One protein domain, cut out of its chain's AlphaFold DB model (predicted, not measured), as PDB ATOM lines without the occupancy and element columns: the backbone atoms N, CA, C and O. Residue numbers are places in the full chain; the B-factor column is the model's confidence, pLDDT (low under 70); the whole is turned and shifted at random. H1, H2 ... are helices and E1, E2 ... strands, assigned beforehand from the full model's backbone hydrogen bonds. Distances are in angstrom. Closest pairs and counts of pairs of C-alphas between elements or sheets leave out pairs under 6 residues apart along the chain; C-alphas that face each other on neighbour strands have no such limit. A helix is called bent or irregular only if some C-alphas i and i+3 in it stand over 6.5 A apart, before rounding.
ATOM      1  N   TRP A   6      15.517 -26.658  12.858       81.88
ATOM      2  CA  TRP A   6      14.425 -26.192  12.004       81.88
ATOM      3  C   TRP A   6      13.446 -25.278  12.763       81.88
ATOM      4  O   TRP A   6      12.947 -24.310  12.187       81.88
ATOM      5  N   LEU A   7      13.218 -25.536  14.055       79.25
ATOM      6  CA  LEU A   7      12.352 -24.731  14.916       79.25
ATOM      7  C   LEU A   7      13.049 -23.433  15.331       79.25
ATOM      8  O   LEU A   7      12.455 -22.356  15.260       79.25
ATOM      9  N   LEU A   8      14.337 -23.517  15.686       84.06
ATOM     10  CA  LEU A   8      15.168 -22.343  15.967       84.06
ATOM     11  C   LEU A   8      15.218 -21.397  14.762       84.06
ATOM     12  O   LEU A   8      15.008 -20.195  14.911       84.06
ATOM     13  N   ASN A   9      15.411 -21.931  13.555       84.81
ATOM     14  CA  ASN A   9      15.431 -21.147  12.323       84.81
ATOM     15  C   ASN A   9      14.104 -20.412  12.093       84.81
ATOM     16  O   ASN A   9      14.117 -19.244  11.709       84.81
ATOM     17  N   LYS A  10      12.952 -21.033  12.386       79.94
ATOM     18  CA  LYS A  10      11.641 -20.364  12.276       79.94
ATOM     19  C   LYS A  10      11.528 -19.170  13.227       79.94
ATOM     20  O   LYS A  10      11.049 -18.118  12.808       79.94
ATOM     21  N   VAL A  11      12.019 -19.311  14.459       83.12
ATOM     22  CA  VAL A  11      12.025 -18.247  15.477       83.12
ATOM     23  C   VAL A  11      12.984 -17.109  15.115       83.12
ATOM     24  O   VAL A  11      12.693 -15.945  15.403       83.12
ATOM     25  N   LEU A  12      14.119 -17.417  14.485       85.31
ATOM     26  CA  LEU A  12      15.143 -16.432  14.123       85.31
ATOM     27  C   LEU A  12      14.757 -15.563  12.920       85.31
ATOM     28  O   LEU A  12      15.198 -14.420  12.849       85.31
ATOM     29  N   VAL A  13      13.914 -16.065  12.010       82.31
ATOM     30  CA  VAL A  13      13.510 -15.348  10.783       82.31
ATOM     31  C   VAL A  13      12.742 -14.049  11.065       82.31
ATOM     32  O   VAL A  13      12.791 -13.142  10.242       82.31
ATOM     33  N   GLY A  14      12.076 -13.924  12.217       81.44
ATOM     34  CA  GLY A  14      11.383 -12.694  12.618       81.44
ATOM     35  C   GLY A  14       9.889 -12.887  12.907       81.44
ATOM     36  O   GLY A  14       9.405 -14.020  12.894       81.44
ATOM     37  N   PRO A  15       9.173 -11.798  13.253       83.31
ATOM     38  CA  PRO A  15       7.759 -11.848  13.638       83.31
ATOM     39  C   PRO A  15       6.858 -12.161  12.447       83.31
ATOM     40  O   PRO A  15       7.159 -11.790  11.311       83.31
ATOM     41  N   ARG A  16       5.740 -12.842  12.695       85.06
ATOM     42  CA  ARG A  16       4.830 -13.293  11.635       85.06
ATOM     43  C   ARG A  16       3.424 -12.769  11.842       85.06
ATOM     44  O   ARG A  16       3.014 -12.452  12.952       85.06
ATOM     45  N   CYS A  17       2.681 -12.709  10.742       89.00
ATOM     46  CA  CYS A  17       1.263 -12.420  10.781       89.00
ATOM     47  C   CYS A  17       0.526 -13.499  11.577       89.00
ATOM     48  O   CYS A  17       0.631 -14.673  11.226       89.00
ATOM     49  N   THR A  18      -0.242 -13.115  12.593       89.19
ATOM     50  CA  THR A  18      -1.065 -14.033  13.407       89.19
ATOM     51  C   THR A  18      -2.115 -14.779  12.591       89.19
ATOM     52  O   THR A  18      -2.457 -15.908  12.927       89.19
ATOM     53  N   ILE A  19      -2.587 -14.171  11.500       92.88
ATOM     54  CA  ILE A  19      -3.599 -14.727  10.600       92.88
ATOM     55  C   ILE A  19      -2.947 -15.547   9.487       92.88
ATOM     56  O   ILE A  19      -3.121 -16.762   9.422       92.88
ATOM     57  N   CYS A  20      -2.166 -14.899   8.619       89.88
ATOM     58  CA  CYS A  20      -1.663 -15.515   7.389       89.88
ATOM     59  C   CYS A  20      -0.210 -16.017   7.475       89.88
ATOM     60  O   CYS A  20       0.333 -16.510   6.491       89.88
ATOM     61  N   GLY A  21       0.475 -15.834   8.609       87.38
ATOM     62  CA  GLY A  21       1.860 -16.274   8.825       87.38
ATOM     63  C   GLY A  21       2.948 -15.519   8.039       87.38
ATOM     64  O   GLY A  21       4.142 -15.791   8.225       87.38
ATOM     65  N   THR A  22       2.572 -14.552   7.191       87.69
ATOM     66  CA  THR A  22       3.498 -13.699   6.417       87.69
ATOM     67  C   THR A  22       4.526 -13.025   7.325       87.69
ATOM     68  O   THR A  22       4.185 -12.555   8.405       87.69
ATOM     69  N   LEU A  23       5.790 -12.978   6.893       86.56
ATOM     70  CA  LEU A  23       6.860 -12.309   7.634       86.56
ATOM     71  C   LEU A  23       6.591 -10.801   7.712       86.56
ATOM     72  O   LEU A  23       6.337 -10.165   6.692       86.56
ATOM     73  N   ILE A  24       6.664 -10.234   8.911       85.31
ATOM     74  CA  ILE A  24       6.450  -8.808   9.134       85.31
ATOM     75  C   ILE A  24       7.809  -8.118   9.199       85.31
ATOM     76  O   ILE A  24       8.646  -8.439  10.041       85.31
ATOM     77  N   SER A  25       8.023  -7.145   8.313       73.25
ATOM     78  CA  SER A  25       9.202  -6.281   8.329       73.25
ATOM     79  C   SER A  25       9.043  -5.193   9.397       73.25
ATOM     80  O   SER A  25       8.815  -4.024   9.086       73.25
ATOM     81  N   THR A  26       9.088  -5.570  10.669       62.31
ATOM     82  CA  THR A  26       9.136  -4.621  11.791       62.31
ATOM     83  C   THR A  26      10.484  -4.700  12.488       62.31
ATOM     84  O   THR A  26      11.205  -5.693  12.372       62.31
ATOM     85  N   SER A  27      10.849  -3.640  13.217       58.84
ATOM     86  CA  SER A  27      11.951  -3.736  14.172       58.84
ATOM     87  C   SER A  27      11.665  -4.914  15.109       58.84
ATOM     88  O   SER A  27      10.524  -5.121  15.523       58.84
ATOM     89  N   ASN A  28      12.696  -5.705  15.409       54.00
ATOM     90  CA  ASN A  28      12.642  -7.032  16.048       54.00
ATOM     91  C   ASN A  28      11.961  -7.103  17.440       54.00
ATOM     92  O   ASN A  28      12.052  -8.126  18.115       54.00
ATOM     93  N   LEU A  29      11.323  -6.020  17.889       54.59
ATOM     94  CA  LEU A  29      10.670  -5.835  19.181       54.59
ATOM     95  C   LEU A  29       9.136  -5.909  19.113       54.59
ATOM     96  O   LEU A  29       8.498  -5.954  20.162       54.59
ATOM     97  N   GLN A  30       8.530  -5.902  17.919       56.09
ATOM     98  CA  GLN A  30       7.075  -6.035  17.795       56.09
ATOM     99  C   GLN A  30       6.634  -7.500  17.726       56.09
ATOM    100  O   GLN A  30       7.288  -8.351  17.122       56.09
ATOM    101  N   TRP A  31       5.517  -7.755  18.398       65.06
ATOM    102  CA  TRP A  31       4.899  -9.058  18.595       65.06
ATOM    103  C   TRP A  31       4.258  -9.549  17.295       65.06
ATOM    104  O   TRP A  31       4.102  -8.775  16.345       65.06
ATOM    105  N   ASP A  32       3.876 -10.827  17.254       66.00
ATOM    106  CA  ASP A  32       3.029 -11.324  16.171       66.00
ATOM    107  C   ASP A  32       1.745 -10.475  16.151       66.00
ATOM    108  O   ASP A  32       1.010 -10.395  17.136       66.00
ATOM    109  N   ARG A  33       1.530  -9.773  15.037       81.69
ATOM    110  CA  ARG A  33       0.394  -8.877  14.773       81.69
ATOM    111  C   ARG A  33      -0.188  -9.219  13.410       81.69
ATOM    112  O   ARG A  33       0.391 -10.035  12.702       81.69
ATOM    113  N   ARG A  34      -1.265  -8.579  12.972       88.81
ATOM    114  CA  ARG A  34      -1.705  -8.708  11.576       88.81
ATOM    115  C   ARG A  34      -0.719  -7.993  10.645       88.81
ATOM    116  O   ARG A  34      -0.129  -6.979  11.001       88.81
ATOM    117  N   CYS A  35      -0.465  -8.548   9.461       89.06
ATOM    118  CA  CYS A  35       0.286  -7.823   8.433       89.06
ATOM    119  C   CYS A  35      -0.620  -6.783   7.762       89.06
ATOM    120  O   CYS A  35      -1.837  -6.947   7.767       89.06
ATOM    121  N   ASN A  36      -0.032  -5.787   7.093       89.00
ATOM    122  CA  ASN A  36      -0.784  -4.726   6.412       89.00
ATOM    123  C   ASN A  36      -1.862  -5.269   5.453       89.00
ATOM    124  O   ASN A  36      -2.909  -4.660   5.304       89.00
ATOM    125  N   ALA A  37      -1.625  -6.420   4.810       89.50
ATOM    126  CA  ALA A  37      -2.612  -7.043   3.927       89.50
ATOM    127  C   ALA A  37      -3.835  -7.581   4.690       89.50
ATOM    128  O   ALA A  37      -4.953  -7.456   4.205       89.50
ATOM    129  N   CYS A  38      -3.637  -8.152   5.882       90.81
ATOM    130  CA  CYS A  38      -4.734  -8.574   6.755       90.81
ATOM    131  C   CYS A  38      -5.406  -7.377   7.443       90.81
ATOM    132  O   CYS A  38      -6.610  -7.405   7.648       90.81
ATOM    133  N   GLU A  39      -4.653  -6.324   7.776       89.25
ATOM    134  CA  GLU A  39      -5.202  -5.075   8.332       89.25
ATOM    135  C   GLU A  39      -6.022  -4.284   7.302       89.25
ATOM    136  O   GLU A  39      -6.951  -3.577   7.671       89.25
ATOM    137  N   ALA A  40      -5.700  -4.412   6.012       90.31
ATOM    138  CA  ALA A  40      -6.427  -3.764   4.921       90.31
ATOM    139  C   ALA A  40      -7.732  -4.481   4.535       90.31
ATOM    140  O   ALA A  40      -8.446  -3.998   3.657       90.31
ATOM    141  N   VAL A  41      -8.048  -5.633   5.139       90.12
ATOM    142  CA  VAL A  41      -9.341  -6.292   4.927       90.12
ATOM    143  C   VAL A  41     -10.431  -5.417   5.535       90.12
ATOM    144  O   VAL A  41     -10.397  -5.117   6.718       90.12
ATOM    145  N   THR A  42     -11.398  -5.004   4.718       89.06
ATOM    146  CA  THR A  42     -12.523  -4.157   5.151       89.06
ATOM    147  C   THR A  42     -13.856  -4.899   5.189       89.06
ATOM    148  O   THR A  42     -14.856  -4.331   5.609       89.06
ATOM    149  N   ASP A  43     -13.892  -6.142   4.704       89.75
ATOM    150  CA  ASP A  43     -15.078  -6.995   4.751       89.75
ATOM    151  C   ASP A  43     -15.375  -7.397   6.201       89.75
ATOM    152  O   ASP A  43     -14.536  -8.022   6.852       89.75
ATOM    153  N   GLU A  44     -16.555  -7.020   6.694       89.19
ATOM    154  CA  GLU A  44     -16.940  -7.167   8.102       89.19
ATOM    155  C   GLU A  44     -16.915  -8.630   8.553       89.19
ATOM    156  O   GLU A  44     -16.273  -8.950   9.553       89.19
ATOM    157  N   ASP A  45     -17.508  -9.542   7.776       87.94
ATOM    158  CA  ASP A  45     -17.515 -10.972   8.101       87.94
ATOM    159  C   ASP A  45     -16.098 -11.549   8.195       87.94
ATOM    160  O   ASP A  45     -15.787 -12.317   9.107       87.94
ATOM    161  N   SER A  46     -15.218 -11.181   7.260       89.69
ATOM    162  CA  SER A  46     -13.826 -11.637   7.262       89.69
ATOM    163  C   SER A  46     -13.048 -11.070   8.446       89.69
ATOM    164  O   SER A  46     -12.252 -11.794   9.044       89.69
ATOM    165  N   LEU A  47     -13.274  -9.803   8.807       90.88
ATOM    166  CA  LEU A  47     -12.663  -9.179   9.981       90.88
ATOM    167  C   LEU A  47     -13.087  -9.886  11.266       90.88
ATOM    168  O   LEU A  47     -12.231 -10.291  12.055       90.88
ATOM    169  N   VAL A  48     -14.389 -10.114  11.441       91.94
ATOM    170  CA  VAL A  48     -14.897 -10.831  12.611       91.94
ATOM    171  C   VAL A  48     -14.366 -12.263  12.643       91.94
ATOM    172  O   VAL A  48     -13.959 -12.740  13.701       91.94
ATOM    173  N   LEU A  49     -14.318 -12.957  11.502       93.56
ATOM    174  CA  LEU A  49     -13.780 -14.314  11.441       93.56
ATOM    175  C   LEU A  49     -12.292 -14.358  11.829       93.56
ATOM    176  O   LEU A  49     -11.876 -15.284  12.527       93.56
ATOM    177  N   MET A  50     -11.496 -13.363  11.423       94.44
ATOM    178  CA  MET A  50     -10.100 -13.223  11.856       94.44
ATOM    179  C   MET A  50      -9.989 -13.003  13.369       94.44
ATOM    180  O   MET A  50      -9.160 -13.649  14.009       94.44
ATOM    181  N   ASP A  51     -10.837 -12.145  13.943       93.12
ATOM    182  CA  ASP A  51     -10.874 -11.899  15.391       93.12
ATOM    183  C   ASP A  51     -11.214 -13.184  16.160       93.12
ATOM    184  O   ASP A  51     -10.497 -13.573  17.083       93.12
ATOM    185  N   VAL A  52     -12.263 -13.895  15.736       93.75
ATOM    186  CA  VAL A  52     -12.676 -15.162  16.354       93.75
ATOM    187  C   VAL A  52     -11.576 -16.221  16.236       93.75
ATOM    188  O   VAL A  52     -11.315 -16.951  17.192       93.75
ATOM    189  N   ALA A  53     -10.887 -16.303  15.096       94.19
ATOM    190  CA  ALA A  53      -9.775 -17.233  14.916       94.19
ATOM    191  C   ALA A  53      -8.626 -16.964  15.906       94.19
ATOM    192  O   ALA A  53      -8.078 -17.901  16.496       94.19
ATOM    193  N   GLU A  54      -8.269 -15.695  16.123       92.50
ATOM    194  CA  GLU A  54      -7.246 -15.298  17.096       92.50
ATOM    195  C   GLU A  54      -7.670 -15.592  18.541       92.50
ATOM    196  O   GLU A  54      -6.849 -16.081  19.324       92.50
ATOM    197  N   ASP A  55      -8.938 -15.364  18.886       92.56
ATOM    198  CA  ASP A  55      -9.495 -15.667  20.210       92.56
ATOM    199  C   ASP A  55      -9.490 -17.176  20.500       92.56
ATOM    200  O   ASP A  55      -9.077 -17.618  21.583       92.56
ATOM    201  N   LEU A  56      -9.881 -17.991  19.515       92.62
ATOM    202  CA  LEU A  56      -9.823 -19.449  19.606       92.62
ATOM    203  C   LEU A  56      -8.384 -19.933  19.792       92.62
ATOM    204  O   LEU A  56      -8.112 -20.751  20.673       92.62
ATOM    205  N   ARG A  57      -7.440 -19.400  19.008       90.25
ATOM    206  CA  ARG A  57      -6.018 -19.728  19.155       90.25
ATOM    207  C   ARG A  57      -5.498 -19.344  20.537       90.25
ATOM    208  O   ARG A  57      -4.799 -20.142  21.154       90.25
ATOM    209  N   ARG A  58      -5.822 -18.147  21.031       89.00
ATOM    210  CA  ARG A  58      -5.392 -17.684  22.358       89.00
ATOM    211  C   ARG A  58      -5.916 -18.601  23.454       89.00
ATOM    212  O   ARG A  58      -5.133 -19.062  24.274       89.00
ATOM    213  N   THR A  59      -7.199 -18.951  23.391       90.44
ATOM    214  CA  THR A  59      -7.825 -19.912  24.310       90.44
ATOM    215  C   THR A  59      -7.089 -21.254  24.303       90.44
ATOM    216  O   THR A  59      -6.834 -21.833  25.360       90.44
ATOM    217  N   PHE A  60      -6.709 -21.738  23.119       88.88
ATOM    218  CA  PHE A  60      -5.966 -22.984  22.983       88.88
ATOM    219  C   PHE A  60      -4.550 -22.896  23.572       88.88
ATOM    220  O   PHE A  60      -4.143 -23.773  24.333       88.88
ATOM    221  N   VAL A  61      -3.812 -21.823  23.276       85.62
ATOM    222  CA  VAL A  61      -2.470 -21.579  23.828       85.62
ATOM    223  C   VAL A  61      -2.516 -21.456  25.352       85.62
ATOM    224  O   VAL A  61      -1.695 -22.071  26.029       85.62
ATOM    225  N   ASP A  62      -3.493 -20.732  25.898       86.81
ATOM    226  CA  ASP A  62      -3.678 -20.576  27.343       86.81
ATOM    227  C   ASP A  62      -3.978 -21.917  28.019       86.81
ATOM    228  O   ASP A  62      -3.441 -22.212  29.087       86.81
ATOM    229  N   PHE A  63      -4.809 -22.755  27.393       85.75
ATOM    230  CA  PHE A  63      -5.075 -24.107  27.878       85.75
ATOM    231  C   PHE A  63      -3.799 -24.954  27.920       85.75
ATOM    232  O   PHE A  63      -3.496 -25.567  28.945       85.75
ATOM    233  N   LEU A  64      -3.017 -24.954  26.838       82.44
ATOM    234  CA  LEU A  64      -1.760 -25.700  26.775       82.44
ATOM    235  C   LEU A  64      -0.741 -25.183  27.800       82.44
ATOM    236  O   LEU A  64      -0.087 -25.987  28.466       82.44
ATOM    237  N   GLY A  65      -0.653 -23.861  27.971       79.44
ATOM    238  CA  GLY A  65       0.280 -23.187  28.877       79.44
ATOM    239  C   GLY A  65       0.019 -23.434  30.365       79.44
ATOM    240  O   GLY A  65       0.937 -23.301  31.171       79.44
ATOM    241  N   ARG A  66      -1.194 -23.854  30.748       79.38
ATOM    242  CA  ARG A  66      -1.519 -24.246  32.133       79.38
ATOM    243  C   ARG A  66      -0.903 -25.587  32.548       79.38
ATOM    244  O   ARG A  66      -0.971 -25.932  33.726       79.38
ATOM    245  N   ASN A  67      -0.296 -26.339  31.626       67.50
ATOM    246  CA  ASN A  67       0.366 -27.601  31.949       67.50
ATOM    247  C   ASN A  67       1.814 -27.361  32.435       67.50
ATOM    248  O   ASN A  67       2.659 -26.920  31.652       67.50
ATOM    249  N   PRO A  68       2.147 -27.707  33.696       50.72
ATOM    250  CA  PRO A  68       3.393 -27.301  34.364       50.72
ATOM    251  C   PRO A  68       4.686 -27.882  33.762       50.72
ATOM    252  O   PRO A  68       5.775 -27.433  34.104       50.72
ATOM    253  N   ASN A  69       4.591 -28.833  32.829       52.06
ATOM    254  CA  ASN A  69       5.749 -29.438  32.161       52.06
ATOM    255  C   ASN A  69       6.173 -28.710  30.871       52.06
ATOM    256  O   ASN A  69       7.103 -29.156  30.205       52.06
ATOM    257  N   ALA A  70       5.497 -27.620  30.492       52.56
ATOM    258  CA  ALA A  70       5.774 -26.890  29.253       52.56
ATOM    259  C   ALA A  70       6.835 -25.780  29.387       52.56
ATOM    260  O   ALA A  70       7.132 -25.097  28.406       52.56
ATOM    261  N   SER A  71       7.414 -25.584  30.578       53.09
ATOM    262  CA  SER A  71       8.519 -24.640  30.767       53.09
ATOM    263  C   SER A  71       9.764 -25.159  30.054       53.09
ATOM    264  O   SER A  71      10.476 -26.019  30.567       53.09
ATOM    265  N   SER A  72      10.033 -24.637  28.863       61.81
ATOM    266  CA  SER A  72      11.292 -24.873  28.170       61.81
ATOM    267  C   SER A  72      12.409 -24.042  28.792       61.81
ATOM    268  O   SER A  72      12.238 -22.837  29.002       61.81
ATOM    269  N   ASP A  73      13.567 -24.660  29.000       69.12
ATOM    270  CA  ASP A  73      14.790 -23.942  29.348       69.12
ATOM    271  C   ASP A  73      15.058 -22.801  28.353       69.12
ATOM    272  O   ASP A  73      14.881 -22.945  27.136       69.12
ATOM    273  N   SER A  74      15.495 -21.652  28.871       80.12
ATOM    274  CA  SER A  74      15.882 -20.513  28.041       80.12
ATOM    275  C   SER A  74      17.049 -20.890  27.131       80.12
ATOM    276  O   SER A  74      18.081 -21.376  27.599       80.12
ATOM    277  N   HIS A  75      16.922 -20.622  25.837       83.75
ATOM    278  CA  HIS A  75      17.967 -20.887  24.866       83.75
ATOM    279  C   HIS A  75      18.954 -19.705  24.821       83.75
ATOM    280  O   HIS A  75      18.551 -18.584  24.504       83.75
ATOM    281  N   PRO A  76      20.265 -19.920  25.050       84.69
ATOM    282  CA  PRO A  76      21.234 -18.840  25.292       84.69
ATOM    283  C   PRO A  76      21.456 -17.907  24.093       84.69
ATOM    284  O   PRO A  76      21.990 -16.814  24.241       84.69
ATOM    285  N   ARG A  77      21.066 -18.340  22.889       85.50
ATOM    286  CA  ARG A  77      21.208 -17.567  21.644       85.50
ATOM    287  C   ARG A  77      19.997 -16.689  21.311       85.50
ATOM    288  O   ARG A  77      20.023 -16.038  20.271       85.50
ATOM    289  N   LEU A  78      18.931 -16.725  22.112       86.12
ATOM    290  CA  LEU A  78      17.670 -16.052  21.798       86.12
ATOM    291  C   LEU A  78      17.453 -14.820  22.677       86.12
ATOM    292  O   LEU A  78      17.717 -14.830  23.876       86.12
ATOM    293  N   THR A  79      16.915 -13.761  22.077       86.62
ATOM    294  CA  THR A  79      16.350 -12.628  22.819       86.62
ATOM    295  C   THR A  79      15.053 -13.041  23.522       86.62
ATOM    296  O   THR A  79      14.436 -14.038  23.151       86.62
ATOM    297  N   ALA A  80      14.576 -12.269  24.503       85.25
ATOM    298  CA  ALA A  80      13.326 -12.591  25.202       85.25
ATOM    299  C   ALA A  80      12.099 -12.738  24.262       85.25
ATOM    300  O   ALA A  80      11.385 -13.733  24.393       85.25
ATOM    301  N   PRO A  81      11.879 -11.863  23.254       82.56
ATOM    302  CA  PRO A  81      10.804 -12.065  22.274       82.56
ATOM    303  C   PRO A  81      10.976 -13.339  21.437       82.56
ATOM    304  O   PRO A  81      10.012 -14.049  21.158       82.56
ATOM    305  N   GLN A  82      12.215 -13.666  21.050       84.75
ATOM    306  CA  GLN A  82      12.510 -14.916  20.351       84.75
ATOM    307  C   GLN A  82      12.238 -16.128  21.248       84.75
ATOM    308  O   GLN A  82      11.635 -17.093  20.788       84.75
ATOM    309  N   GLN A  83      12.612 -16.065  22.526       86.38
ATOM    310  CA  GLN A  83      12.336 -17.120  23.492       86.38
ATOM    311  C   GLN A  83      10.832 -17.335  23.663       86.38
ATOM    312  O   GLN A  83      10.370 -18.465  23.598       86.38
ATOM    313  N   GLN A  84      10.044 -16.271  23.809       81.44
ATOM    314  CA  GLN A  84       8.593 -16.393  23.938       81.44
ATOM    315  C   GLN A  84       7.955 -17.049  22.704       81.44
ATOM    316  O   GLN A  84       7.091 -17.916  22.846       81.44
ATOM    317  N   ARG A  85       8.416 -16.703  21.493       81.50
ATOM    318  CA  ARG A  85       7.983 -17.384  20.261       81.50
ATOM    319  C   ARG A  85       8.394 -18.848  20.238       81.50
ATOM    320  O   ARG A  85       7.587 -19.685  19.842       81.50
ATOM    321  N   LEU A  86       9.618 -19.163  20.663       84.62
ATOM    322  CA  LEU A  86      10.070 -20.546  20.776       84.62
ATOM    323  C   LEU A  86       9.160 -21.336  21.724       84.62
ATOM    324  O   LEU A  86       8.691 -22.403  21.339       84.62
ATOM    325  N   ASN A  87       8.849 -20.782  22.897       83.06
ATOM    326  CA  ASN A  87       7.960 -21.408  23.875       83.06
ATOM    327  C   ASN A  87       6.566 -21.642  23.278       83.06
ATOM    328  O   ASN A  87       6.019 -22.734  23.398       83.06
ATOM    329  N   GLY A  88       6.008 -20.651  22.572       80.75
ATOM    330  CA  GLY A  88       4.737 -20.795  21.855       80.75
ATOM    331  C   GLY A  88       4.779 -21.904  20.803       80.75
ATOM    332  O   GLY A  88       3.853 -22.708  20.698       80.75
ATOM    333  N   CYS A  89       5.886 -22.007  20.065       79.81
ATOM    334  CA  CYS A  89       6.060 -23.081  19.100       79.81
ATOM    335  C   CYS A  89       6.204 -24.449  19.775       79.81
ATOM    336  O   CYS A  89       5.672 -25.435  19.283       79.81
ATOM    337  N   GLN A  90       6.898 -24.543  20.903       77.88
ATOM    338  CA  GLN A  90       7.040 -25.798  21.641       77.88
ATOM    339  C   GLN A  90       5.712 -26.243  22.258       77.88
ATOM    340  O   GLN A  90       5.374 -27.419  22.150       77.88
ATOM    341  N   LEU A  91       4.927 -25.308  22.807       77.50
ATOM    342  CA  LEU A  91       3.590 -25.569  23.346       77.50
ATOM    343  C   LEU A  91       2.693 -26.261  22.324       77.50
ATOM    344  O   LEU A  91       2.056 -27.257  22.640       77.50
ATOM    345  N   LEU A  92       2.670 -25.752  21.096       72.94
ATOM    346  CA  LEU A  92       1.794 -26.246  20.039       72.94
ATOM    347  C   LEU A  92       2.375 -27.466  19.296       72.94
ATOM    348  O   LEU A  92       1.702 -28.077  18.465       72.94
ATOM    349  N   THR A  93       3.614 -27.875  19.600       69.44
ATOM    350  CA  THR A  93       4.263 -29.025  18.953       69.44
ATOM    351  C   THR A  93       3.478 -30.302  19.257       69.44
ATOM    352  O   THR A  93       3.346 -30.705  20.411       69.44
ATOM    353  N   CYS A  94       2.958 -30.937  18.202       65.94
ATOM    354  CA  CYS A  94       2.181 -32.181  18.249       65.94
ATOM    355  C   CYS A  94       0.803 -32.092  18.943       65.94
ATOM    356  O   CYS A  94       0.257 -33.127  19.322       65.94
ATOM    357  N   GLN A  95       0.206 -30.901  19.091       74.62
ATOM    358  CA  GLN A  95      -1.064 -30.725  19.824       74.62
ATOM    359  C   GLN A  95      -2.337 -30.800  18.961       74.62
ATOM    360  O   GLN A  95      -3.424 -30.452  19.422       74.62
ATOM    361  N   CYS A  96      -2.244 -31.302  17.729       71.06
ATOM    362  CA  CYS A  96      -3.370 -31.360  16.787       71.06
ATOM    363  C   CYS A  96      -4.519 -32.270  17.256       71.06
ATOM    364  O   CYS A  96      -5.664 -32.065  16.871       71.06
ATOM    365  N   PHE A  97      -4.238 -33.272  18.094       69.44
ATOM    366  CA  PHE A  97      -5.280 -34.100  18.717       69.44
ATOM    367  C   PHE A  97      -5.933 -33.411  19.919       69.44
ATOM    368  O   PHE A  97      -7.127 -33.561  20.177       69.44
ATOM    369  N   VAL A  98      -5.152 -32.631  20.664       72.38
ATOM    370  CA  VAL A  98      -5.658 -31.886  21.818       72.38
ATOM    371  C   VAL A  98      -6.574 -30.756  21.354       72.38
ATOM    372  O   VAL A  98      -7.617 -30.547  21.971       72.38
ATOM    373  N   SER A  99      -6.251 -30.097  20.234       76.00
ATOM    374  CA  SER A  99      -7.123 -29.073  19.652       76.00
ATOM    375  C   SER A  99      -8.511 -29.628  19.320       76.00
ATOM    376  O   SER A  99      -9.492 -29.013  19.715       76.00
ATOM    377  N   GLN A 100      -8.626 -30.813  18.711       72.69
ATOM    378  CA  GLN A 100      -9.930 -31.420  18.387       72.69
ATOM    379  C   GLN A 100     -10.808 -31.635  19.616       72.69
ATOM    380  O   GLN A 100     -11.976 -31.256  19.644       72.69
ATOM    381  N   ASN A 101     -10.243 -32.261  20.649       74.88
ATOM    382  CA  ASN A 101     -11.027 -32.661  21.810       74.88
ATOM    383  C   ASN A 101     -11.401 -31.456  22.672       74.88
ATOM    384  O   ASN A 101     -12.520 -31.379  23.171       74.88
ATOM    385  N   PHE A 102     -10.473 -30.513  22.838       80.62
ATOM    386  CA  PHE A 102     -10.667 -29.381  23.734       80.62
ATOM    387  C   PHE A 102     -11.408 -28.218  23.068       80.62
ATOM    388  O   PHE A 102     -12.257 -27.581  23.689       80.62
ATOM    389  N   MET A 103     -11.120 -27.939  21.794       87.50
ATOM    390  CA  MET A 103     -11.640 -26.742  21.131       87.50
ATOM    391  C   MET A 103     -13.010 -26.948  20.506       87.50
ATOM    392  O   MET A 103     -13.646 -25.957  20.168       87.50
ATOM    393  N   LYS A 104     -13.514 -28.184  20.415       83.69
ATOM    394  CA  LYS A 104     -14.826 -28.494  19.835       83.69
ATOM    395  C   LYS A 104     -15.953 -27.607  20.377       83.69
ATOM    396  O   LYS A 104     -16.606 -26.917  19.602       83.69
ATOM    397  N   SER A 105     -16.160 -27.571  21.695       84.62
ATOM    398  CA  SER A 105     -17.239 -26.768  22.296       84.62
ATOM    399  C   SER A 105     -17.025 -25.265  22.119       84.62
ATOM    400  O   SER A 105     -17.988 -24.511  21.969       84.62
ATOM    401  N   LYS A 106     -15.762 -24.822  22.116       89.56
ATOM    402  CA  LYS A 106     -15.412 -23.413  21.924       89.56
ATOM    403  C   LYS A 106     -15.654 -22.976  20.477       89.56
ATOM    404  O   LYS A 106     -16.272 -21.946  20.265       89.56
ATOM    405  N   ILE A 107     -15.269 -23.798  19.505       89.62
ATOM    406  CA  ILE A 107     -15.553 -23.624  18.073       89.62
ATOM    407  C   ILE A 107     -17.058 -23.589  17.826       89.62
ATOM    408  O   ILE A 107     -17.550 -22.698  17.142       89.62
ATOM    409  N   GLU A 108     -17.807 -24.516  18.420       86.38
ATOM    410  CA  GLU A 108     -19.263 -24.538  18.288       86.38
ATOM    411  C   GLU A 108     -19.906 -23.241  18.796       86.38
ATOM    412  O   GLU A 108     -20.793 -22.682  18.150       86.38
ATOM    413  N   THR A 109     -19.430 -22.741  19.935       86.44
ATOM    414  CA  THR A 109     -19.952 -21.523  20.562       86.44
ATOM    415  C   THR A 109     -19.554 -20.268  19.788       86.44
ATOM    416  O   THR A 109     -20.415 -19.461  19.448       86.44
ATOM    417  N   ASP A 110     -18.267 -20.118  19.482       90.19
ATOM    418  CA  ASP A 110     -17.698 -18.874  18.960       90.19
ATOM    419  C   ASP A 110     -17.852 -18.733  17.435       90.19
ATOM    420  O   ASP A 110     -17.767 -17.615  16.925       90.19
ATOM    421  N   LEU A 111     -18.103 -19.831  16.706       90.06
ATOM    422  CA  LEU A 111     -18.352 -19.808  15.259       90.06
ATOM    423  C   LEU A 111     -19.818 -20.093  14.913       90.06
ATOM    424  O   LEU A 111     -20.467 -19.234  14.334       90.06
ATOM    425  N   ILE A 112     -20.370 -21.262  15.262       85.38
ATOM    426  CA  ILE A 112     -21.710 -21.678  14.781       85.38
ATOM    427  C   ILE A 112     -22.852 -20.981  15.526       85.38
ATOM    428  O   ILE A 112     -23.845 -20.559  14.926       85.38
ATOM    429  N   LYS A 113     -22.743 -20.902  16.853       84.81
ATOM    430  CA  LYS A 113     -23.760 -20.280  17.717       84.81
ATOM    431  C   LYS A 113     -23.574 -18.773  17.858       84.81
ATOM    432  O   LYS A 113     -24.449 -18.112  18.411       84.81
ATOM    433  N   SER A 114     -22.461 -18.253  17.355       84.75
ATOM    434  CA  SER A 114     -22.127 -16.840  17.392       84.75
ATOM    435  C   SER A 114     -23.122 -16.017  16.580       84.75
ATOM    436  O   SER A 114     -23.580 -16.418  15.508       84.75
ATOM    437  N   ASP A 115     -23.463 -14.854  17.113       85.38
ATOM    438  CA  ASP A 115     -24.174 -13.784  16.421       85.38
ATOM    439  C   ASP A 115     -23.213 -12.845  15.678       85.38
ATOM    440  O   ASP A 115     -23.642 -12.105  14.797       85.38
ATOM    441  N   ARG A 116     -21.912 -12.908  15.995       84.44
ATOM    442  CA  ARG A 116     -20.881 -12.033  15.426       84.44
ATOM    443  C   ARG A 116     -20.563 -12.366  13.969       84.44
ATOM    444  O   ARG A 116     -20.229 -11.472  13.207       84.44
ATOM    445  N   VAL A 117     -20.611 -13.646  13.598       82.88
ATOM    446  CA  VAL A 117     -20.216 -14.127  12.268       82.88
ATOM    447  C   VAL A 117     -21.266 -15.085  11.721       82.88
ATOM    448  O   VAL A 117     -21.703 -16.005  12.413       82.88
ATOM    449  N   ASN A 118     -21.669 -14.898  10.464       86.00
ATOM    450  CA  ASN A 118     -22.653 -15.772   9.828       86.00
ATOM    451  C   ASN A 118     -22.007 -17.064   9.299       86.00
ATOM    452  O   ASN A 118     -21.884 -17.282   8.091       86.00
ATOM    453  N   VAL A 119     -21.550 -17.919  10.216       88.56
ATOM    454  CA  VAL A 119     -21.017 -19.247   9.887       88.56
ATOM    455  C   VAL A 119     -22.175 -20.211   9.649       88.56
ATOM    456  O   VAL A 119     -23.011 -20.450  10.520       88.56
ATOM    457  N   LEU A 120     -22.208 -20.789   8.451       88.75
ATOM    458  CA  LEU A 120     -23.221 -21.761   8.043       88.75
ATOM    459  C   LEU A 120     -22.845 -23.178   8.477       88.75
ATOM    460  O   LEU A 120     -23.711 -23.997   8.793       88.75
ATOM    461  N   GLU A 121     -21.548 -23.469   8.453       88.81
ATOM    462  CA  GLU A 121     -21.026 -24.813   8.630       88.81
ATOM    463  C   GLU A 121     -19.568 -24.773   9.077       88.81
ATOM    464  O   GLU A 121     -18.742 -24.056   8.503       88.81
ATOM    465  N   VAL A 122     -19.244 -25.612  10.056       89.31
ATOM    466  CA  VAL A 122     -17.864 -25.972  10.377       89.31
ATOM    467  C   VAL A 122     -17.725 -27.482  10.265       89.31
ATOM    468  O   VAL A 122     -18.534 -28.219  10.832       89.31
ATOM    469  N   ARG A 123     -16.695 -27.933   9.549       86.50
ATOM    470  CA  ARG A 123     -16.316 -29.346   9.435       86.50
ATOM    471  C   ARG A 123     -14.872 -29.530   9.844       86.50
ATOM    472  O   ARG A 123     -14.004 -28.760   9.442       86.50
ATOM    473  N   GLU A 124     -14.609 -30.578  10.604       84.38
ATOM    474  CA  GLU A 124     -13.242 -30.985  10.891       84.38
ATOM    475  C   GLU A 124     -12.679 -31.791   9.714       84.38
ATOM    476  O   GLU A 124     -13.329 -32.692   9.182       84.38
ATOM    477  N   VAL A 125     -11.462 -31.458   9.300       82.25
ATOM    478  CA  VAL A 125     -10.752 -32.111   8.208       82.25
ATOM    479  C   VAL A 125      -9.452 -32.680   8.753       82.25
ATOM    480  O   VAL A 125      -8.543 -31.939   9.128       82.25
ATOM    481  N   GLU A 126      -9.368 -34.007   8.778       77.75
ATOM    482  CA  GLU A 126      -8.136 -34.729   9.075       77.75
ATOM    483  C   GLU A 126      -7.281 -34.826   7.804       77.75
ATOM    484  O   GLU A 126      -7.742 -35.264   6.744       77.75
ATOM    485  N   VAL A 127      -6.015 -34.427   7.908       74.38
ATOM    486  CA  VAL A 127      -5.052 -34.483   6.813       74.38
ATOM    487  C   VAL A 127      -3.797 -35.222   7.242       74.38
ATOM    488  O   VAL A 127      -3.199 -34.901   8.264       74.38
ATOM    489  N   GLY A 128      -3.373 -36.219   6.469       68.19
ATOM    490  CA  GLY A 128      -2.121 -36.922   6.745       68.19
ATOM    491  C   GLY A 128      -0.916 -36.070   6.359       68.19
ATOM    492  O   GLY A 128      -0.846 -35.586   5.235       68.19
ATOM    493  N   THR A 129       0.030 -35.902   7.282       62.41
ATOM    494  CA  THR A 129       1.214 -35.044   7.103       62.41
ATOM    495  C   THR A 129       2.501 -35.822   6.851       62.41
ATOM    496  O   THR A 129       3.400 -35.354   6.155       62.41
ATOM    497  N   ALA A 130       2.615 -37.035   7.393       58.78
ATOM    498  CA  ALA A 130       3.721 -37.941   7.111       58.78
ATOM    499  C   ALA A 130       3.324 -39.391   7.393       58.78
ATOM    500  O   ALA A 130       2.593 -39.677   8.341       58.78
ATOM    501  N   VAL A 131       3.856 -40.310   6.590       52.03
ATOM    502  CA  VAL A 131       3.965 -41.723   6.956       52.03
ATOM    503  C   VAL A 131       5.420 -41.933   7.351       52.03
ATOM    504  O   VAL A 131       6.306 -41.673   6.538       52.03
ATOM    505  N   LEU A 132       5.664 -42.307   8.605       51.50
ATOM    506  CA  LEU A 132       6.990 -42.702   9.075       51.50
ATOM    507  C   LEU A 132       7.336 -44.103   8.549       51.50
ATOM    508  O   LEU A 132       6.448 -44.862   8.153       51.50
ATOM    509  N   ASP A 133       8.624 -44.449   8.567       46.16
ATOM    510  CA  ASP A 133       9.165 -45.706   8.022       46.16
ATOM    511  C   ASP A 133       8.560 -46.978   8.657       46.16
ATOM    512  O   ASP A 133       8.624 -48.061   8.082       46.16
ATOM    513  N   ASP A 134       7.918 -46.855   9.820       57.53
ATOM    514  CA  ASP A 134       7.222 -47.922  10.549       57.53
ATOM    515  C   ASP A 134       5.706 -47.992  10.263       57.53
ATOM    516  O   ASP A 134       4.963 -48.717  10.930       57.53
ATOM    517  N   GLY A 135       5.222 -47.228   9.282       56.78
ATOM    518  CA  GLY A 135       3.808 -47.154   8.923       56.78
ATOM    519  C   GLY A 135       2.963 -46.284   9.861       56.78
ATOM    520  O   GLY A 135       1.742 -46.218   9.678       56.78
ATOM    521  N   ILE A 136       3.566 -45.590  10.838       54.97
ATOM    522  CA  ILE A 136       2.850 -44.611  11.664       54.97
ATOM    523  C   ILE A 136       2.494 -43.397  10.809       54.97
ATOM    524  O   ILE A 136       3.357 -42.719  10.253       54.97
ATOM    525  N   ARG A 137       1.196 -43.098  10.739       60.81
ATOM    526  CA  ARG A 137       0.679 -41.900  10.079       60.81
ATOM    527  C   ARG A 137       0.532 -40.783  11.097       60.81
ATOM    528  O   ARG A 137      -0.148 -40.960  12.106       60.81
ATOM    529  N   TRP A 138       1.159 -39.651  10.819       62.47
ATOM    530  CA  TRP A 138       0.862 -38.401  11.499       62.47
ATOM    531  C   TRP A 138      -0.312 -37.750  10.786       62.47
ATOM    532  O   TRP A 138      -0.289 -37.607   9.561       62.47
ATOM    533  N   SER A 139      -1.338 -37.395  11.551       70.75
ATOM    534  CA  SER A 139      -2.465 -36.619  11.063       70.75
ATOM    535  C   SER A 139      -2.516 -35.254  11.729       70.75
ATOM    536  O   SER A 139      -2.108 -35.054  12.875       70.75
ATOM    537  N   HIS A 140      -2.984 -34.295  10.950       78.12
ATOM    538  CA  HIS A 140      -3.173 -32.910  11.317       78.12
ATOM    539  C   HIS A 140      -4.630 -32.556  11.118       78.12
ATOM    540  O   HIS A 140      -5.248 -33.029  10.170       78.12
ATOM    541  N   HIS A 141      -5.183 -31.744  12.006       80.06
ATOM    542  CA  HIS A 141      -6.606 -31.448  11.980       80.06
ATOM    543  C   HIS A 141      -6.832 -29.968  11.754       80.06
ATOM    544  O   HIS A 141      -6.257 -29.114  12.427       80.06
ATOM    545  N   LEU A 142      -7.676 -29.710  10.768       85.88
ATOM    546  CA  LEU A 142      -8.074 -28.402  10.291       85.88
ATOM    547  C   LEU A 142      -9.577 -28.252  10.454       85.88
ATOM    548  O   LEU A 142     -10.304 -29.240  10.484       85.88
ATOM    549  N   HIS A 143     -10.054 -27.017  10.480       89.81
ATOM    550  CA  HIS A 143     -11.480 -26.733  10.430       89.81
ATOM    551  C   HIS A 143     -11.793 -26.038   9.111       89.81
ATOM    552  O   HIS A 143     -11.324 -24.934   8.844       89.81
ATOM    553  N   PHE A 144     -12.582 -26.694   8.271       91.25
ATOM    554  CA  PHE A 144     -13.254 -26.048   7.157       91.25
ATOM    555  C   PHE A 144     -14.392 -25.200   7.721       91.25
ATOM    556  O   PHE A 144     -15.252 -25.717   8.430       91.25
ATOM    557  N   VAL A 145     -14.405 -23.912   7.399       93.31
ATOM    558  CA  VAL A 145     -15.430 -22.960   7.831       93.31
ATOM    559  C   VAL A 145     -16.090 -22.382   6.588       93.31
ATOM    560  O   VAL A 145     -15.417 -21.769   5.759       93.31
ATOM    561  N   ARG A 146     -17.402 -22.568   6.448       92.75
ATOM    562  CA  ARG A 146     -18.202 -21.927   5.402       92.75
ATOM    563  C   ARG A 146     -19.031 -20.814   6.016       92.75
ATOM    564  O   ARG A 146     -19.800 -21.052   6.949       92.75
ATOM    565  N   ILE A 147     -18.873 -19.620   5.467       90.75
ATOM    566  CA  ILE A 147     -19.702 -18.458   5.784       90.75
ATOM    567  C   ILE A 147     -20.648 -18.179   4.610       90.75
ATOM    568  O   ILE A 147     -20.612 -18.877   3.593       90.75
ATOM    569  N   ASP A 148     -21.508 -17.179   4.758       81.56
ATOM    570  CA  ASP A 148     -22.453 -16.787   3.713       81.56
ATOM    571  C   ASP A 148     -21.770 -16.360   2.393       81.56
ATOM    572  O   ASP A 148     -20.642 -15.840   2.378       81.56
ATOM    573  N   GLY A 149     -22.469 -16.588   1.278       75.06
ATOM    574  CA  GLY A 149     -22.011 -16.250  -0.074       75.06
ATOM    575  C   GLY A 149     -20.913 -17.162  -0.635       75.06
ATOM    576  O   GLY A 149     -19.993 -16.672  -1.284       75.06
ATOM    577  N   ASP A 150     -20.972 -18.470  -0.357       79.94
ATOM    578  CA  ASP A 150     -20.023 -19.507  -0.822       79.94
ATOM    579  C   ASP A 150     -18.553 -19.308  -0.404       79.94
ATOM    580  O   ASP A 150     -17.646 -20.017  -0.855       79.94
ATOM    581  N   ARG A 151     -18.286 -18.377   0.516       90.88
ATOM    582  CA  ARG A 151     -16.937 -18.122   1.017       90.88
ATOM    583  C   ARG A 151     -16.533 -19.211   2.004       90.88
ATOM    584  O   ARG A 151     -17.242 -19.527   2.959       90.88
ATOM    585  N   THR A 152     -15.360 -19.786   1.764       94.50
ATOM    586  CA  THR A 152     -14.846 -20.923   2.528       94.50
ATOM    587  C   THR A 152     -13.428 -20.662   3.001       94.50
ATOM    588  O   THR A 152     -12.581 -20.157   2.259       94.50
ATOM    589  N   PHE A 153     -13.162 -21.034   4.247       94.56
ATOM    590  CA  PHE A 153     -11.903 -20.800   4.933       94.56
ATOM    591  C   PHE A 153     -11.393 -22.086   5.578       94.56
ATOM    592  O   PHE A 153     -12.157 -22.975   5.947       94.56
ATOM    593  N   CYS A 154     -10.078 -22.168   5.716       92.75
ATOM    594  CA  CYS A 154      -9.393 -23.110   6.578       92.75
ATOM    595  C   CYS A 154      -8.984 -22.390   7.859       92.75
ATOM    596  O   CYS A 154      -8.255 -21.401   7.779       92.75
ATOM    597  N   LEU A 155      -9.400 -22.916   9.008       93.38
ATOM    598  CA  LEU A 155      -8.969 -22.508  10.339       93.38
ATOM    599  C   LEU A 155      -8.060 -23.585  10.949       93.38
ATOM    600  O   LEU A 155      -8.475 -24.730  11.144       93.38
ATOM    601  N   ASP A 156      -6.838 -23.196  11.302       91.19
ATOM    602  CA  ASP A 156      -5.863 -24.031  11.999       91.19
ATOM    603  C   ASP A 156      -5.371 -23.360  13.283       91.19
ATOM    604  O   ASP A 156      -4.520 -22.471  13.264       91.19
ATOM    605  N   LEU A 157      -5.836 -23.844  14.432       89.31
ATOM    606  CA  LEU A 157      -5.443 -23.296  15.733       89.31
ATOM    607  C   LEU A 157      -3.954 -23.501  16.053       89.31
ATOM    608  O   LEU A 157      -3.379 -22.731  16.828       89.31
ATOM    609  N   THR A 158      -3.318 -24.491  15.423       84.62
ATOM    610  CA  THR A 158      -1.871 -24.739  15.499       84.62
ATOM    611  C   THR A 158      -1.076 -23.972  14.441       84.62
ATOM    612  O   THR A 158       0.153 -24.018  14.445       84.62
ATOM    613  N   GLY A 159      -1.750 -23.211  13.568       79.12
ATOM    614  CA  GLY A 159      -1.136 -22.390  12.528       79.12
ATOM    615  C   GLY A 159      -0.120 -21.375  13.071       79.12
ATOM    616  O   GLY A 159       0.082 -21.230  14.270       79.12
ATOM    617  N   THR A 160       0.581 -20.666  12.196       69.12
ATOM    618  CA  THR A 160       1.701 -19.730  12.411       69.12
ATOM    619  C   THR A 160       2.941 -20.292  13.121       69.12
ATOM    620  O   THR A 160       4.039 -19.783  12.900       69.12
ATOM    621  N   GLN A 161       2.827 -21.406  13.853       69.06
ATOM    622  CA  GLN A 161       3.939 -22.149  14.452       69.06
ATOM    623  C   GLN A 161       4.867 -22.757  13.395       69.06
ATOM    624  O   GLN A 161       6.090 -22.656  13.495       69.06
ATOM    625  N   PHE A 162       4.299 -23.399  12.373       67.38
ATOM    626  CA  PHE A 162       5.083 -24.055  11.322       67.38
ATOM    627  C   PHE A 162       5.580 -23.066  10.255       67.38
ATOM    628  O   PHE A 162       6.277 -23.458   9.319       67.38
ATOM    629  N   GLY A 163       5.304 -21.768  10.431       69.19
ATOM    630  CA  GLY A 163       5.661 -20.689   9.516       69.19
ATOM    631  C   GLY A 163       4.488 -20.209   8.650       69.19
ATOM    632  O   GLY A 163       3.335 -20.518   8.949       69.19
ATOM    633  N   PRO A 164       4.767 -19.434   7.584       66.38
ATOM    634  CA  PRO A 164       3.749 -18.893   6.683       66.38
ATOM    635  C   PRO A 164       3.048 -19.993   5.893       66.38
ATOM    636  O   PRO A 164       1.990 -19.763   5.325       66.38
ATOM    637  N   GLU A 165       3.647 -21.185   5.839       72.94
ATOM    638  CA  GLU A 165       3.049 -22.331   5.179       72.94
ATOM    639  C   GLU A 165       1.798 -22.824   5.905       72.94
ATOM    640  O   GLU A 165       0.966 -23.441   5.272       72.94
ATOM    641  N   TRP A 166       1.618 -22.544   7.194       81.56
ATOM    642  CA  TRP A 166       0.438 -22.985   7.937       81.56
ATOM    643  C   TRP A 166      -0.238 -21.786   8.585       81.56
ATOM    644  O   TRP A 166      -0.015 -21.545   9.762       81.56
ATOM    645  N   PRO A 167      -0.997 -20.962   7.853       89.31
ATOM    646  CA  PRO A 167      -1.688 -19.818   8.436       89.31
ATOM    647  C   PRO A 167      -2.792 -20.263   9.403       89.31
ATOM    648  O   PRO A 167      -3.375 -21.333   9.243       89.31
ATOM    649  N   LEU A 168      -3.092 -19.417  10.390       92.94
ATOM    650  CA  LEU A 168      -4.210 -19.619  11.312       92.94
ATOM    651  C   LEU A 168      -5.545 -19.597  10.566       92.94
ATOM    652  O   LEU A 168      -6.407 -20.424  10.834       92.94
ATOM    653  N   LEU A 169      -5.707 -18.660   9.631       94.06
ATOM    654  CA  LEU A 169      -6.908 -18.536   8.818       94.06
ATOM    655  C   LEU A 169      -6.528 -18.145   7.389       94.06
ATOM    656  O   LEU A 169      -5.808 -17.167   7.173       94.06
ATOM    657  N   GLN A 170      -7.020 -18.896   6.406       92.31
ATOM    658  CA  GLN A 170      -6.866 -18.570   4.985       92.31
ATOM    659  C   GLN A 170      -8.050 -19.083   4.160       92.31
ATOM    660  O   GLN A 170      -8.692 -20.048   4.573       92.31
ATOM    661  N   PRO A 171      -8.327 -18.514   2.974       92.31
ATOM    662  CA  PRO A 171      -9.321 -19.072   2.065       92.31
ATOM    663  C   PRO A 171      -9.016 -20.532   1.708       92.31
ATOM    664  O   PRO A 171      -7.873 -20.886   1.408       92.31
ATOM    665  N   TRP A 172     -10.042 -21.384   1.693       90.44
ATOM    666  CA  TRP A 172      -9.888 -22.826   1.461       90.44
ATOM    667  C   TRP A 172      -9.231 -23.128   0.106       90.44
ATOM    668  O   TRP A 172      -8.290 -23.912   0.019       90.44
ATOM    669  N   ALA A 173      -9.654 -22.433  -0.951       89.06
ATOM    670  CA  ALA A 173      -9.060 -22.568  -2.282       89.06
ATOM    671  C   ALA A 173      -7.573 -22.154  -2.323       89.06
ATOM    672  O   ALA A 173      -6.787 -22.713  -3.091       89.06
ATOM    673  N   GLN A 174      -7.158 -21.205  -1.477       88.69
ATOM    674  CA  GLN A 174      -5.756 -20.786  -1.386       88.69
ATOM    675  C   GLN A 174      -4.907 -21.820  -0.635       88.69
ATOM    676  O   GLN A 174      -3.821 -22.151  -1.104       88.69
ATOM    677  N   LEU A 175      -5.432 -22.416   0.446       85.69
ATOM    678  CA  LEU A 175      -4.791 -23.551   1.129       85.69
ATOM    679  C   LEU A 175      -4.495 -24.681   0.133       85.69
ATOM    680  O   LEU A 175      -3.369 -25.169   0.061       85.69
ATOM    681  N   LEU A 176      -5.505 -25.073  -0.652       81.62
ATOM    682  CA  LEU A 176      -5.405 -26.182  -1.606       81.62
ATOM    683  C   LEU A 176      -4.497 -25.896  -2.806       81.62
ATOM    684  O   LEU A 176      -4.031 -26.830  -3.445       81.62
ATOM    685  N   SER A 177      -4.258 -24.628  -3.133       81.75
ATOM    686  CA  SER A 177      -3.351 -24.250  -4.223       81.75
ATOM    687  C   SER A 177      -1.915 -24.018  -3.754       81.75
ATOM    688  O   SER A 177      -1.033 -23.825  -4.588       81.75
ATOM    689  N   ASN A 178      -1.646 -24.057  -2.444       79.62
ATOM    690  CA  ASN A 178      -0.301 -23.884  -1.914       79.62
ATOM    691  C   ASN A 178       0.505 -25.190  -2.058       79.62
ATOM    692  O   ASN A 178       0.277 -26.124  -1.287       79.62
ATOM    693  N   PRO A 179       1.504 -25.252  -2.963       74.00
ATOM    694  CA  PRO A 179       2.218 -26.484  -3.282       74.00
ATOM    695  C   PRO A 179       2.960 -27.076  -2.079       74.00
ATOM    696  O   PRO A 179       3.091 -28.290  -1.976       74.00
ATOM    697  N   ARG A 180       3.431 -26.236  -1.146       70.25
ATOM    698  CA  ARG A 180       4.127 -26.695   0.066       70.25
ATOM    699  C   ARG A 180       3.167 -27.319   1.061       70.25
ATOM    700  O   ARG A 180       3.500 -28.320   1.682       70.25
ATOM    701  N   ILE A 181       1.985 -26.728   1.202       72.44
ATOM    702  CA  ILE A 181       0.923 -27.309   2.014       72.44
ATOM    703  C   ILE A 181       0.499 -28.612   1.364       72.44
ATOM    704  O   ILE A 181       0.579 -29.640   2.007       72.44
ATOM    705  N   THR A 182       0.153 -28.617   0.079       67.06
ATOM    706  CA  THR A 182      -0.261 -29.845  -0.604       67.06
ATOM    707  C   THR A 182       0.813 -30.926  -0.633       67.06
ATOM    708  O   THR A 182       0.446 -32.085  -0.678       67.06
ATOM    709  N   ASP A 183       2.106 -30.597  -0.593       66.06
ATOM    710  CA  ASP A 183       3.188 -31.584  -0.458       66.06
ATOM    711  C   ASP A 183       3.213 -32.203   0.950       66.06
ATOM    712  O   ASP A 183       3.268 -33.424   1.101       66.06
ATOM    713  N   ILE A 184       3.045 -31.373   1.990       63.84
ATOM    714  CA  ILE A 184       2.865 -31.834   3.376       63.84
ATOM    715  C   ILE A 184       1.584 -32.675   3.500       63.84
ATOM    716  O   ILE A 184       1.610 -33.749   4.088       63.84
ATOM    717  N   LEU A 185       0.475 -32.222   2.913       60.66
ATOM    718  CA  LEU A 185      -0.829 -32.894   2.923       60.66
ATOM    719  C   LEU A 185      -0.897 -34.087   1.941       60.66
ATOM    720  O   LEU A 185      -1.816 -34.899   2.004       60.66
ATOM    721  N   GLY A 186       0.053 -34.196   1.009       48.44
ATOM    722  CA  GLY A 186      -0.031 -35.013  -0.209       48.44
ATOM    723  C   GLY A 186       0.420 -36.460  -0.063       48.44
ATOM    724  O   GLY A 186       0.328 -37.228  -1.019       48.44
ATOM    725  N   LYS A 187       0.870 -36.881   1.125       46.78
ATOM    726  CA  LYS A 187       1.259 -38.283   1.380       46.78
ATOM    727  C   LYS A 187       0.085 -39.197   1.739       46.78
ATOM    728  O   LYS A 187       0.240 -40.415   1.789       46.78
ATOM    729  N   SER A 188      -1.112 -38.645   1.914       40.66
ATOM    730  CA  SER A 188      -2.360 -39.402   1.871       40.66
ATOM    731  C   SER A 188      -3.465 -38.487   1.370       40.66
ATOM    732  O   SER A 188      -3.679 -37.439   1.971       40.66
ATOM    733  N   ALA A 189      -4.161 -38.887   0.300       39.41
ATOM    734  CA  ALA A 189      -5.374 -38.225  -0.183       39.41
ATOM    735  C   ALA A 189      -6.229 -37.753   1.001       39.41
ATOM    736  O   ALA A 189      -6.417 -38.560   1.912       39.41
ATOM    737  N   PHE A 190      -6.692 -36.490   0.985       40.81
ATOM    738  CA  PHE A 190      -7.592 -35.893   1.984       40.81
ATOM    739  C   PHE A 190      -8.565 -36.955   2.502       40.81
ATOM    740  O   PHE A 190      -9.470 -37.416   1.804       40.81
ATOM    741  N   GLY A 191      -8.242 -37.471   3.681       37.16
ATOM    742  CA  GLY A 191      -8.518 -38.854   4.019       37.16
ATOM    743  C   GLY A 191      -9.489 -38.891   5.162       37.16
ATOM    744  O   GLY A 191      -9.065 -38.939   6.305       37.16
ATOM    745  N   ARG A 192     -10.775 -38.956   4.803       37.53
ATOM    746  CA  ARG A 192     -11.952 -38.970   5.684       37.53
ATOM    747  C   ARG A 192     -12.298 -37.582   6.229       37.53
ATOM    748  O   ARG A 192     -11.856 -37.167   7.290       37.53
ATOM    749  N   SER A 193     -13.196 -36.918   5.502       33.03
ATOM    750  CA  SER A 193     -14.176 -36.021   6.115       33.03
ATOM    751  C   SER A 193     -14.927 -36.836   7.163       33.03
ATOM    752  O   SER A 193     -15.737 -37.698   6.819       33.03
ATOM    753  N   TYR A 194     -14.613 -36.633   8.433       35.19
ATOM    754  CA  TYR A 194     -15.566 -36.968   9.472       35.19
ATOM    755  C   TYR A 194     -16.531 -35.794   9.498       35.19
ATOM    756  O   TYR A 194     -16.147 -34.701   9.903       35.19
ATOM    757  N   ASP A 195     -17.761 -36.000   9.019       35.22
ATOM    758  CA  ASP A 195     -18.834 -35.027   9.214       35.22
ATOM    759  C   ASP A 195     -19.149 -34.960  10.711       35.22
ATOM    760  O   ASP A 195     -20.104 -35.536  11.222       35.22
ATOM    761  N   PHE A 196     -18.335 -34.201  11.432       40.69
ATOM    762  CA  PHE A 196     -18.808 -33.399  12.542       40.69
ATOM    763  C   PHE A 196     -19.354 -32.109  11.935       40.69
ATOM    764  O   PHE A 196     -18.847 -31.023  12.196       40.69
ATOM    765  N   GLY A 197     -20.318 -32.247  11.023       36.12
ATOM    766  CA  GLY A 197     -20.996 -31.117  10.424       36.12
ATOM    767  C   GLY A 197     -21.860 -30.480  11.496       36.12
ATOM    768  O   GLY A 197     -22.989 -30.907  11.722       36.12
ATOM    769  N   TYR A 198     -21.340 -29.452  12.158       48.31
ATOM    770  CA  TYR A 198     -22.183 -28.509  12.879       48.31
ATOM    771  C   TYR A 198     -22.770 -27.586  11.817       48.31
ATOM    772  O   TYR A 198     -22.312 -26.467  11.595       48.31
ATOM    773  N   ALA A 199     -23.732 -28.104  11.061       44.34
ATOM    774  CA  ALA A 199     -24.586 -27.232  10.285       44.34
ATOM    775  C   ALA A 199     -25.442 -26.457  11.286       44.34
ATOM    776  O   ALA A 199     -25.890 -27.020  12.292       44.34
ATOM    777  N   ARG A 200     -25.688 -25.177  11.009       39.22
ATOM    778  CA  ARG A 200     -26.707 -24.393  11.710       39.22
ATOM    779  C   ARG A 200     -28.081 -24.998  11.377       39.22
ATOM    780  O   ARG A 200     -28.805 -24.511  10.519       39.22
TER     781      ARG A 200
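Overview. This is residues 6 to 200 of the 283 residues of an uncharacterized protein of Lophiostoma macrostomum CBS 122681 (UniProt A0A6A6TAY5). A twisted antiparallel sheet, built mainly of the long hairpin E1 E2 with short strands E3 and E4 beside it, has helices H3 and H5 over one face and short H6 on the opposite face. Away from the sheet, H4 meets the end of H3 at a corner, and H1 packs on H4. The printed part has 195 residues, with seven named helices and four named strands in the order H1 H2 H3 H4 H5 E1 E2 E3 E4 H6 H7. The class is mixed, and the whole is compact, with a radius of gyration of the C-alphas of 16.7 A and spans of 50 by 46 by 35 A.

Arrangement. H1, residues 6 to 12, touches H4, residues 80 to 92, closest at the C-alphas of Val 11 and Gln 82, 5.9 A; they run opposite ways at a shallow tilt of 34.7 degrees, only just short of steep. H2, residues 36 to 39, touches no helix. H3, residues 44 to 65, touches H4 with residues 61 to 65 alone, about perpendicular at 87 degrees; the closest C-alphas, of Leu 64 and Leu 91, are 6.4 A apart. H5, residues 96 to 112, touches H3 at a steep tilt of 39 degrees, opposite ways; the closest C-alphas, of Val 52 and Asp 110, are 6.8 A apart. H5 is irregular: C-alphas 102 and 105 are 7.2 A apart. E1, residues 119 to 131, E2, residues 137 to 147, E3, residues 152 to 155, and E4, residues 169 to 171, form a meander, each strand the antiparallel neighbour of the one before. Within hydrogen-bond range are N 125 and O 142 of E1 and E2, 2.8 A, N 145 and O 153 of E2 and E3, 2.8 A, and N 154 and O 170 of E3 and E4, 2.8 A. H3 and H5 are on the same face, at heights over the sheet of 8.6 A and 9.8 A. H6, residues 172 to 177, stands up from the opposite face, its Trp 172 C-alpha 4.5 A from that of Phe 153, the closest to E3. H7, residues 179 to 185, only just touches H6, only at the corner, with 3 pairs of C-alphas within 8 A. Every O i to N i+4 pair is within range in H1, H3, H4, H6 and H7, and 9 of 13 in H5; H2 is too short for such a pair.

Along the chain. H1 begins at C-alpha 6 (14.425, -26.192, 12.004). H3 spans 31.4 A, E1 33.7 A and E2 31.4 A. H7 ends at C-alpha 185 (-0.829, -32.894, 2.923).

Size, cuts and confidence. The C-alphas of Pro 76 and Gly 149, the two farthest apart, are 50.2 A apart. The printed part has no cut. The links H1 to H2, H3 to H4 and E3 to E4 are long. Mean pLDDT of the printed part is 77.2; 52 residues are under 70, among them 128 to 138 and 182 to 200.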